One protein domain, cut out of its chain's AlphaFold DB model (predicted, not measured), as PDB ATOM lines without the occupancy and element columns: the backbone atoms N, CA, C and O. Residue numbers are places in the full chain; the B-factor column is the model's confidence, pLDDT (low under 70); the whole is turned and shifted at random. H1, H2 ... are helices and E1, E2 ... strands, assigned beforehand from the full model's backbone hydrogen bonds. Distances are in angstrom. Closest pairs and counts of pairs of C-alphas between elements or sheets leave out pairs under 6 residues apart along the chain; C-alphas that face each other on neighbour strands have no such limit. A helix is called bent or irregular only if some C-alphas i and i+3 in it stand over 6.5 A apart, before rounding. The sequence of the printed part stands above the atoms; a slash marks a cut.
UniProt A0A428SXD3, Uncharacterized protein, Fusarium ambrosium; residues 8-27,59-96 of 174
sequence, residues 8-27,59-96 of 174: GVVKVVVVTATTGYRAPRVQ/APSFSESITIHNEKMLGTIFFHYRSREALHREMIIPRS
ATOM      1  N   GLY A   8      18.240  -9.945  40.316       70.88
ATOM      2  CA  GLY A   8      18.636  -8.603  40.745       70.88
ATOM      3  C   GLY A   8      19.178  -8.526  42.175       70.88
ATOM      4  O   GLY A   8      19.303  -7.427  42.695       70.88
ATOM      5  N   VAL A   9      19.535  -9.644  42.816       79.00
ATOM      6  CA  VAL A   9      20.220  -9.629  44.120       79.00
ATOM      7  C   VAL A   9      21.475 -10.495  44.073       79.00
ATOM      8  O   VAL A   9      21.408 -11.677  43.742       79.00
ATOM      9  N   VAL A  10      22.625  -9.929  44.447       82.81
ATOM     10  CA  VAL A  10      23.817 -10.710  44.803       82.81
ATOM     11  C   VAL A  10      23.867 -10.837  46.316       82.81
ATOM     12  O   VAL A  10      24.023  -9.859  47.042       82.81
ATOM     13  N   LYS A  11      23.722 -12.076  46.783       87.81
ATOM     14  CA  LYS A  11      23.830 -12.453  48.189       87.81
ATOM     15  C   LYS A  11      25.266 -12.880  48.479       87.81
ATOM     16  O   LYS A  11      25.719 -13.896  47.957       87.81
ATOM     17  N   VAL A  12      25.962 -12.128  49.324       88.88
ATOM     18  CA  VAL A  12      27.296 -12.472  49.825       88.88
ATOM     19  C   VAL A  12      27.156 -13.002  51.241       88.88
ATOM     20  O   VAL A  12      26.693 -12.302  52.135       88.88
ATOM     21  N   VAL A  13      27.547 -14.256  51.436       91.69
ATOM     22  CA  VAL A  13      27.516 -14.931  52.734       91.69
ATOM     23  C   VAL A  13      28.926 -14.918  53.307       91.69
ATOM     24  O   VAL A  13      29.855 -15.400  52.664       91.69
ATOM     25  N   VAL A  14      29.087 -14.347  54.499       92.38
ATOM     26  CA  VAL A  14      30.382 -14.223  55.171       92.38
ATOM     27  C   VAL A  14      30.425 -15.210  56.324       92.38
ATOM     28  O   VAL A  14      29.599 -15.155  57.238       92.38
ATOM     29  N   VAL A  15      31.408 -16.103  56.288       93.94
ATOM     30  CA  VAL A  15      31.619 -17.139  57.299       93.94
ATOM     31  C   VAL A  15      33.066 -17.121  57.773       93.94
ATOM     32  O   VAL A  15      33.978 -16.790  57.018       93.94
ATOM     33  N   THR A  16      33.282 -17.500  59.027       94.06
ATOM     34  CA  THR A  16      34.605 -17.861  59.550       94.06
ATOM     35  C   THR A  16      34.689 -19.359  59.661       94.06
ATOM     36  O   THR A  16      33.742 -19.983  60.132       94.06
ATOM     37  N   ALA A  17      35.828 -19.928  59.304       92.88
ATOM     38  CA  ALA A  17      36.068 -21.343  59.486       92.88
ATOM     39  C   ALA A  17      37.562 -21.622  59.627       92.88
ATOM     40  O   ALA A  17      38.404 -20.841  59.184       92.88
ATOM     41  N   THR A  18      37.888 -22.759  60.228       93.75
ATOM     42  CA  THR A  18      39.246 -23.299  60.252       93.75
ATOM     43  C   THR A  18      39.451 -24.190  59.034       93.75
ATOM     44  O   THR A  18      38.664 -25.106  58.796       93.75
ATOM     45  N   THR A  19      40.498 -23.932  58.257       90.00
ATOM     46  CA  THR A  19      40.851 -24.754  57.099       90.00
ATOM     47  C   THR A  19      41.635 -25.986  57.541       90.00
ATOM     48  O   THR A  19      42.552 -25.910  58.356       90.00
ATOM     49  N   GLY A  20      41.233 -27.143  57.027       85.44
ATOM     50  CA  GLY A  20      41.881 -28.427  57.242       85.44
ATOM     51  C   GLY A  20      42.725 -28.836  56.040       85.44
ATOM     52  O   GLY A  20      43.374 -28.016  55.389       85.44
ATOM     53  N   TYR A  21      42.705 -30.132  55.739       86.81
ATOM     54  CA  TYR A  21      43.452 -30.696  54.621       86.81
ATOM     55  C   TYR A  21      43.071 -30.043  53.283       86.81
ATOM     56  O   TYR A  21      41.894 -29.866  52.962       86.81
ATOM     57  N   ARG A  22      44.091 -29.717  52.487       85.88
ATOM     58  CA  ARG A  22      43.962 -29.211  51.119       85.88
ATOM     59  C   ARG A  22      44.240 -30.360  50.162       85.88
ATOM     60  O   ARG A  22      45.354 -30.883  50.141       85.88
ATOM     61  N   ALA A  23      43.230 -30.754  49.395       83.12
ATOM     62  CA  ALA A  23      43.402 -31.803  48.403       83.12
ATOM     63  C   ALA A  23      44.295 -31.313  47.248       83.12
ATOM     64  O   ALA A  23      44.317 -30.111  46.955       83.12
ATOM     65  N   PRO A  24      45.019 -32.222  46.572       80.94
ATOM     66  CA  PRO A  24      45.780 -31.885  45.378       80.94
ATOM     67  C   PRO A  24      44.884 -31.259  44.305       80.94
ATOM     68  O   PRO A  24      43.719 -31.629  44.168       80.94
ATOM     69  N   ARG A  25      45.440 -30.336  43.514       82.06
ATOM     70  CA  ARG A  25      44.733 -29.760  42.363       82.06
ATOM     71  C   ARG A  25      44.422 -30.852  41.348       82.06
ATOM     72  O   ARG A  25      45.337 -31.514  40.861       82.06
ATOM     73  N   VAL A  26      43.147 -30.998  41.000       79.31
ATOM     74  CA  VAL A  26      42.690 -31.959  39.990       79.31
ATOM     75  C   VAL A  26      42.145 -31.199  38.789       79.31
ATOM     76  O   VAL A  26      41.416 -30.214  38.934       79.31
ATOM     77  N   GLN A  27      42.509 -31.646  37.591       77.44
ATOM     78  CA  GLN A  27      41.923 -31.135  36.360       77.44
ATOM     79  C   GLN A  27      40.465 -31.594  36.277       77.44
ATOM     80  O   GLN A  27      40.177 -32.788  36.342       77.44
ATOM     81  N   ALA A  59      40.780 -22.551  28.760       61.97
ATOM     82  CA  ALA A  59      41.831 -22.986  29.661       61.97
ATOM     83  C   ALA A  59      41.355 -24.185  30.505       61.97
ATOM     84  O   ALA A  59      40.208 -24.192  30.961       61.97
ATOM     85  N   PRO A  60      42.217 -25.191  30.745       62.62
ATOM     86  CA  PRO A  60      41.877 -26.306  31.615       62.62
ATOM     87  C   PRO A  60      41.490 -25.782  33.000       62.62
ATOM     88  O   PRO A  60      42.275 -25.112  33.672       62.62
ATOM     89  N   SER A  61      40.259 -26.073  33.417       69.31
ATOM     90  CA  SER A  61      39.783 -25.755  34.755       69.31
ATOM     91  C   SER A  61      40.434 -26.693  35.760       69.31
ATOM     92  O   SER A  61      40.339 -27.916  35.645       69.31
ATOM     93  N   PHE A  62      41.088 -26.121  36.762       73.38
ATOM     94  CA  PHE A  62      41.589 -26.863  37.910       73.38
ATOM     95  C   PHE A  62      40.651 -26.628  39.085       73.38
ATOM     96  O   PHE A  62      40.293 -25.487  39.381       73.38
ATOM     97  N   SER A  63      40.251 -27.712  39.742       76.44
ATOM     98  CA  SER A  63      39.518 -27.650  40.997       76.44
ATOM     99  C   SER A  63      40.491 -27.833  42.148       76.44
ATOM    100  O   SER A  63      41.406 -28.659  42.104       76.44
ATOM    101  N   GLU A  64      40.285 -27.031  43.177       78.62
ATOM    102  CA  GLU A  64      41.012 -27.089  44.425       78.62
ATOM    103  C   GLU A  64      39.984 -27.173  45.547       78.62
ATOM    104  O   GLU A  64      39.134 -26.293  45.678       78.62
ATOM    105  N   SER A  65      40.035 -28.252  46.327       81.81
ATOM    106  CA  SER A  65      39.136 -28.452  47.461       81.81
ATOM    107  C   SER A  65      39.913 -28.377  48.765       81.81
ATOM    108  O   SER A  65      40.943 -29.035  48.933       81.81
ATOM    109  N   ILE A  66      39.394 -27.596  49.703       87.50
ATOM    110  CA  ILE A  66      39.912 -27.485  51.063       87.50
ATOM    111  C   ILE A  66      38.814 -27.971  51.998       87.50
ATOM    112  O   ILE A  66      37.659 -27.569  51.856       87.50
ATOM    113  N   THR A  67      39.167 -28.829  52.949       87.88
ATOM    114  CA  THR A  67      38.244 -29.211  54.014       87.88
ATOM    115  C   THR A  67      38.044 -28.024  54.945       87.88
ATOM    116  O   THR A  67      39.009 -27.411  55.398       87.88
ATOM    117  N   ILE A  68      36.792 -27.698  55.236       90.06
ATOM    118  CA  ILE A  68      36.417 -26.599  56.120       90.06
ATOM    119  C   ILE A  68      35.869 -27.199  57.420       90.06
ATOM    120  O   ILE A  68      35.038 -28.103  57.391       90.06
ATOM    121  N   HIS A  69      36.349 -26.711  58.561       91.44
ATOM    122  CA  HIS A  69      35.898 -27.098  59.899       91.44
ATOM    123  C   HIS A  69      35.450 -25.865  60.687       91.44
ATOM    124  O   HIS A  69      35.928 -24.762  60.429       91.44
ATOM    125  N   ASN A  70      34.590 -26.058  61.691       92.19
ATOM    126  CA  ASN A  70      34.134 -24.994  62.596       92.19
ATOM    127  C   ASN A  70      33.560 -23.773  61.855       92.19
ATOM    128  O   ASN A  70      33.860 -22.630  62.202       92.19
ATOM    129  N   GLU A  71      32.769 -24.020  60.811       92.31
ATOM    130  CA  GLU A  71      32.122 -22.952  60.057       92.31
ATOM    131  C   GLU A  71      31.102 -22.222  60.937       92.31
ATOM    132  O   GLU A  71      30.196 -22.822  61.517       92.31
ATOM    133  N   LYS A  72      31.258 -20.904  61.030       93.12
ATOM    134  CA  LYS A  72      30.356 -20.011  61.743       93.12
ATOM    135  C   LYS A  72      29.967 -18.854  60.834       93.12
ATOM    136  O   LYS A  72      30.828 -18.130  60.339       93.12
ATOM    137  N   MET A  73      28.663 -18.661  60.665       93.56
ATOM    138  CA  MET A  73      28.097 -17.513  59.962       93.56
ATOM    139  C   MET A  73      28.424 -16.219  60.709       93.56
ATOM    140  O   MET A  73      28.121 -16.099  61.896       93.56
ATOM    141  N   LEU A  74      29.014 -15.251  60.010       92.38
ATOM    142  CA  LEU A  74      29.191 -13.891  60.520       92.38
ATOM    143  C   LEU A  74      28.061 -12.971  60.074       92.38
ATOM    144  O   LEU A  74      27.637 -12.109  60.838       92.38
ATOM    145  N   GLY A  75      27.577 -13.145  58.847       90.62
ATOM    146  CA  GLY A  75      26.527 -12.297  58.309       90.62
ATOM    147  C   GLY A  75      26.292 -12.514  56.826       90.62
ATOM    148  O   GLY A  75      27.008 -13.251  56.149       90.62
ATOM    149  N   THR A  76      25.256 -11.854  56.321       90.94
ATOM    150  CA  THR A  76      24.924 -11.836  54.899       90.94
ATOM    151  C   THR A  76      24.789 -10.396  54.435       90.94
ATOM    152  O   THR A  76      24.109  -9.600  55.075       90.94
ATOM    153  N   ILE A  77      25.412 -10.081  53.305       88.75
ATOM    154  CA  ILE A  77      25.322  -8.785  52.638       88.75
ATOM    155  C   ILE A  77      24.521  -8.978  51.351       88.75
ATOM    156  O   ILE A  77      24.806  -9.882  50.563       88.75
ATOM    157  N   PHE A  78      23.511  -8.137  51.137       84.69
ATOM    158  CA  PHE A  78      22.639  -8.198  49.965       84.69
ATOM    159  C   PHE A  78      22.867  -6.986  49.064       84.69
ATOM    160  O   PHE A  78      22.479  -5.869  49.395       84.69
ATOM    161  N   PHE A  79      23.440  -7.217  47.888       81.81
ATOM    162  CA  PHE A  79      23.586  -6.197  46.856       81.81
ATOM    163  C   PHE A  79      22.395  -6.270  45.907       81.81
ATOM    164  O   PHE A  79      22.252  -7.235  45.158       81.81
ATOM    165  N   HIS A  80      21.541  -5.253  45.930       77.31
ATOM    166  CA  HIS A  80      20.383  -5.175  45.046       77.31
ATOM    167  C   HIS A  80      20.764  -4.446  43.753       77.31
ATOM    168  O   HIS A  80      21.007  -3.241  43.746       77.31
ATOM    169  N   TYR A  81      20.790  -5.171  42.641       72.56
ATOM    170  CA  TYR A  81      20.917  -4.617  41.301       72.56
ATOM    171  C   TYR A  81      19.564  -4.081  40.861       72.56
ATOM    172  O   TYR A  81      18.626  -4.833  40.589       72.56
ATOM    173  N   ARG A  82      19.477  -2.760  40.759       65.81
ATOM    174  CA  ARG A  82      18.351  -2.082  40.122       65.81
ATOM    175  C   ARG A  82      18.738  -1.682  38.702       65.81
ATOM    176  O   ARG A  82      19.918  -1.530  38.388       65.81
ATOM    177  N   SER A  83      17.747  -1.516  37.827       66.06
ATOM    178  CA  SER A  83      18.002  -0.967  36.493       66.06
ATOM    179  C   SER A  83      18.639   0.409  36.590       66.06
ATOM    180  O   SER A  83      18.394   1.149  37.542       66.06
ATOM    181  N   ARG A  84      19.429   0.782  35.579       65.00
ATOM    182  CA  ARG A  84      20.030   2.119  35.500       65.00
ATOM    183  C   ARG A  84      18.980   3.224  35.682       65.00
ATOM    184  O   ARG A  84      19.232   4.207  36.367       65.00
ATOM    185  N   GLU A  85      17.781   3.038  35.132       67.94
ATOM    186  CA  GLU A  85      16.653   3.959  35.311       67.94
ATOM    187  C   GLU A  85      16.125   4.011  36.748       67.94
ATOM    188  O   GLU A  85      15.744   5.076  37.227       67.94
ATOM    189  N   ALA A  86      16.056   2.874  37.443       67.69
ATOM    190  CA  ALA A  86      15.672   2.839  38.850       67.69
ATOM    191  C   ALA A  86      16.730   3.529  39.727       67.69
ATOM    192  O   ALA A  86      16.373   4.362  40.553       67.69
ATOM    193  N   LEU A  87      18.020   3.304  39.450       70.75
ATOM    194  CA  LEU A  87      19.123   4.004  40.116       70.75
ATOM    195  C   LEU A  87      19.104   5.523  39.858       70.75
ATOM    196  O   LEU A  87      19.375   6.297  40.771       70.75
ATOM    197  N   HIS A  88      18.733   5.969  38.651       70.56
ATOM    198  CA  HIS A  88      18.513   7.392  38.349       70.56
ATOM    199  C   HIS A  88      17.281   7.976  39.059       70.56
ATOM    200  O   HIS A  88      17.294   9.143  39.457       70.56
ATOM    201  N   ARG A  89      16.194   7.201  39.207       73.12
ATOM    202  CA  ARG A  89      14.984   7.634  39.933       73.12
ATOM    203  C   ARG A  89      15.234   7.782  41.430       73.12
ATOM    204  O   ARG A  89      14.705   8.711  42.028       73.12
ATOM    205  N   GLU A  90      16.053   6.906  41.996       66.38
ATOM    206  CA  GLU A  90      16.477   6.926  43.402       66.38
ATOM    207  C   GLU A  90      17.655   7.875  43.662       66.38
ATOM    208  O   GLU A  90      18.111   7.974  44.793       66.38
ATOM    209  N   MET A  91      18.131   8.593  42.635       70.44
ATOM    210  CA  MET A  91      19.244   9.554  42.705       70.44
ATOM    211  C   MET A  91      20.588   8.961  43.167       70.44
ATOM    212  O   MET A  91      21.509   9.710  43.473       70.44
ATOM    213  N   ILE A  92      20.733   7.632  43.133       69.12
ATOM    214  CA  ILE A  92      22.000   6.928  43.388       69.12
ATOM    215  C   ILE A  92      22.993   7.199  42.249       69.12
ATOM    216  O   ILE A  92      24.177   7.421  42.481       69.12
ATOM    217  N   ILE A  93      22.510   7.214  40.999       71.88
ATOM    218  CA  ILE A  93      23.279   7.713  39.852       71.88
ATOM    219  C   ILE A  93      22.762   9.118  39.526       71.88
ATOM    220  O   ILE A  93      21.569   9.253  39.210       71.88
ATOM    221  N   PRO A  94      23.627  10.154  39.528       73.44
ATOM    222  CA  PRO A  94      23.239  11.503  39.143       73.44
ATOM    223  C   PRO A  94      22.533  11.487  37.792       73.44
ATOM    224  O   PRO A  94      22.963  10.800  36.858       73.44
ATOM    225  N   ARG A  95      21.428  12.223  37.669       67.44
ATOM    226  CA  ARG A  95      20.793  12.393  36.361       67.44
ATOM    227  C   ARG A  95      21.810  13.032  35.428       67.44
ATOM    228  O   ARG A  95      22.501  13.972  35.818       67.44
ATOM    229  N   SER A  96      21.891  12.519  34.202       74.38
ATOM    230  CA  SER A  96      22.586  13.241  33.142       74.38
ATOM    231  C   SER A  96      22.021  14.662  33.119       74.38
ATOM    232  O   SER A  96      20.792  14.794  33.175       74.38
TER     233      SER A  96
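This is residues 8 to 27 and 59 to 96 of the 174 residues of an uncharacterized protein of Fusarium ambrosium (UniProt A0A428SXD3). A long ribbon of two antiparallel strands, E1 and E3, lies side by side and is bent over like an arch, open in the middle. Past one end of the ribbon, residues 23 to 27 and residues 59 to 65, which hold the short strand E2, carry on as a leg of the arch; past the other end a short helix, H1, and a tail form a small knob. The printed part has 58 residues with three named strands and one named helix, in the order E1, E2, E3, H1, and its class is mostly strand. The whole is extended, with a radius of gyration of the C-alphas of 19.2 A, and it is only just flat, spanning 52 by 34 by 15 A.

Find C-alpha 9 at (20.220, -9.629, 44.120), where E1 begins; it covers residues 9 to 22 and measures 31.6 A from first to last C-alpha. Its neighbour E3, the longest strand, covers residues 66 to 80 and starts at C-alpha 66, (39.912, -27.485, 51.063); from there it runs 30.3 A to C-alpha 80. Look just before E3 for E2, residues 61 to 63, 6.5 A long. After E3 comes H1, residues 84 to 89, 8.7 A long, which ends at C-alpha 89, (14.984, 7.634, 39.933).

Start with the sheet, order E1 - E3. The two strands are antiparallel, with 167 degrees between their directions. Look at one end for C-alphas 9 and 80, which face each other at 4.6 A, and at the other for C-alphas 22 and 66, at 4.4 A. Between them N 12 and O 77 are within hydrogen-bond range at 2.8 A, as are N 69 and O 18, also at 2.8 A. Both strands bend: E1 by 84 degrees at residue 18 and E3 by 102 degrees at residue 69. E2 pairs with no named strand, but residues 62 to 63 of it form a short antiparallel pairing with residues 26 to 27. E2 is apart from E1 and from E3. H1 is apart from E1 and from E2. In H1 every O i to N i+4 pair is within hydrogen-bond range.

The two C-alphas farthest apart, those of Tyr 21 and Ser 96, are 53.2 A from each other. Residues 28 to 58 are not printed, and C-alphas 27 and 59 stand 10.5 A apart across this cut, which falls in the link from E1 to E2. The links E2 to E3 and E3 to H1 are tight. The mean pLDDT of the printed part is 80.5; look for values under 70 at residues 59 to 61, residues 82 to 86, and residues 90, 92 and 95.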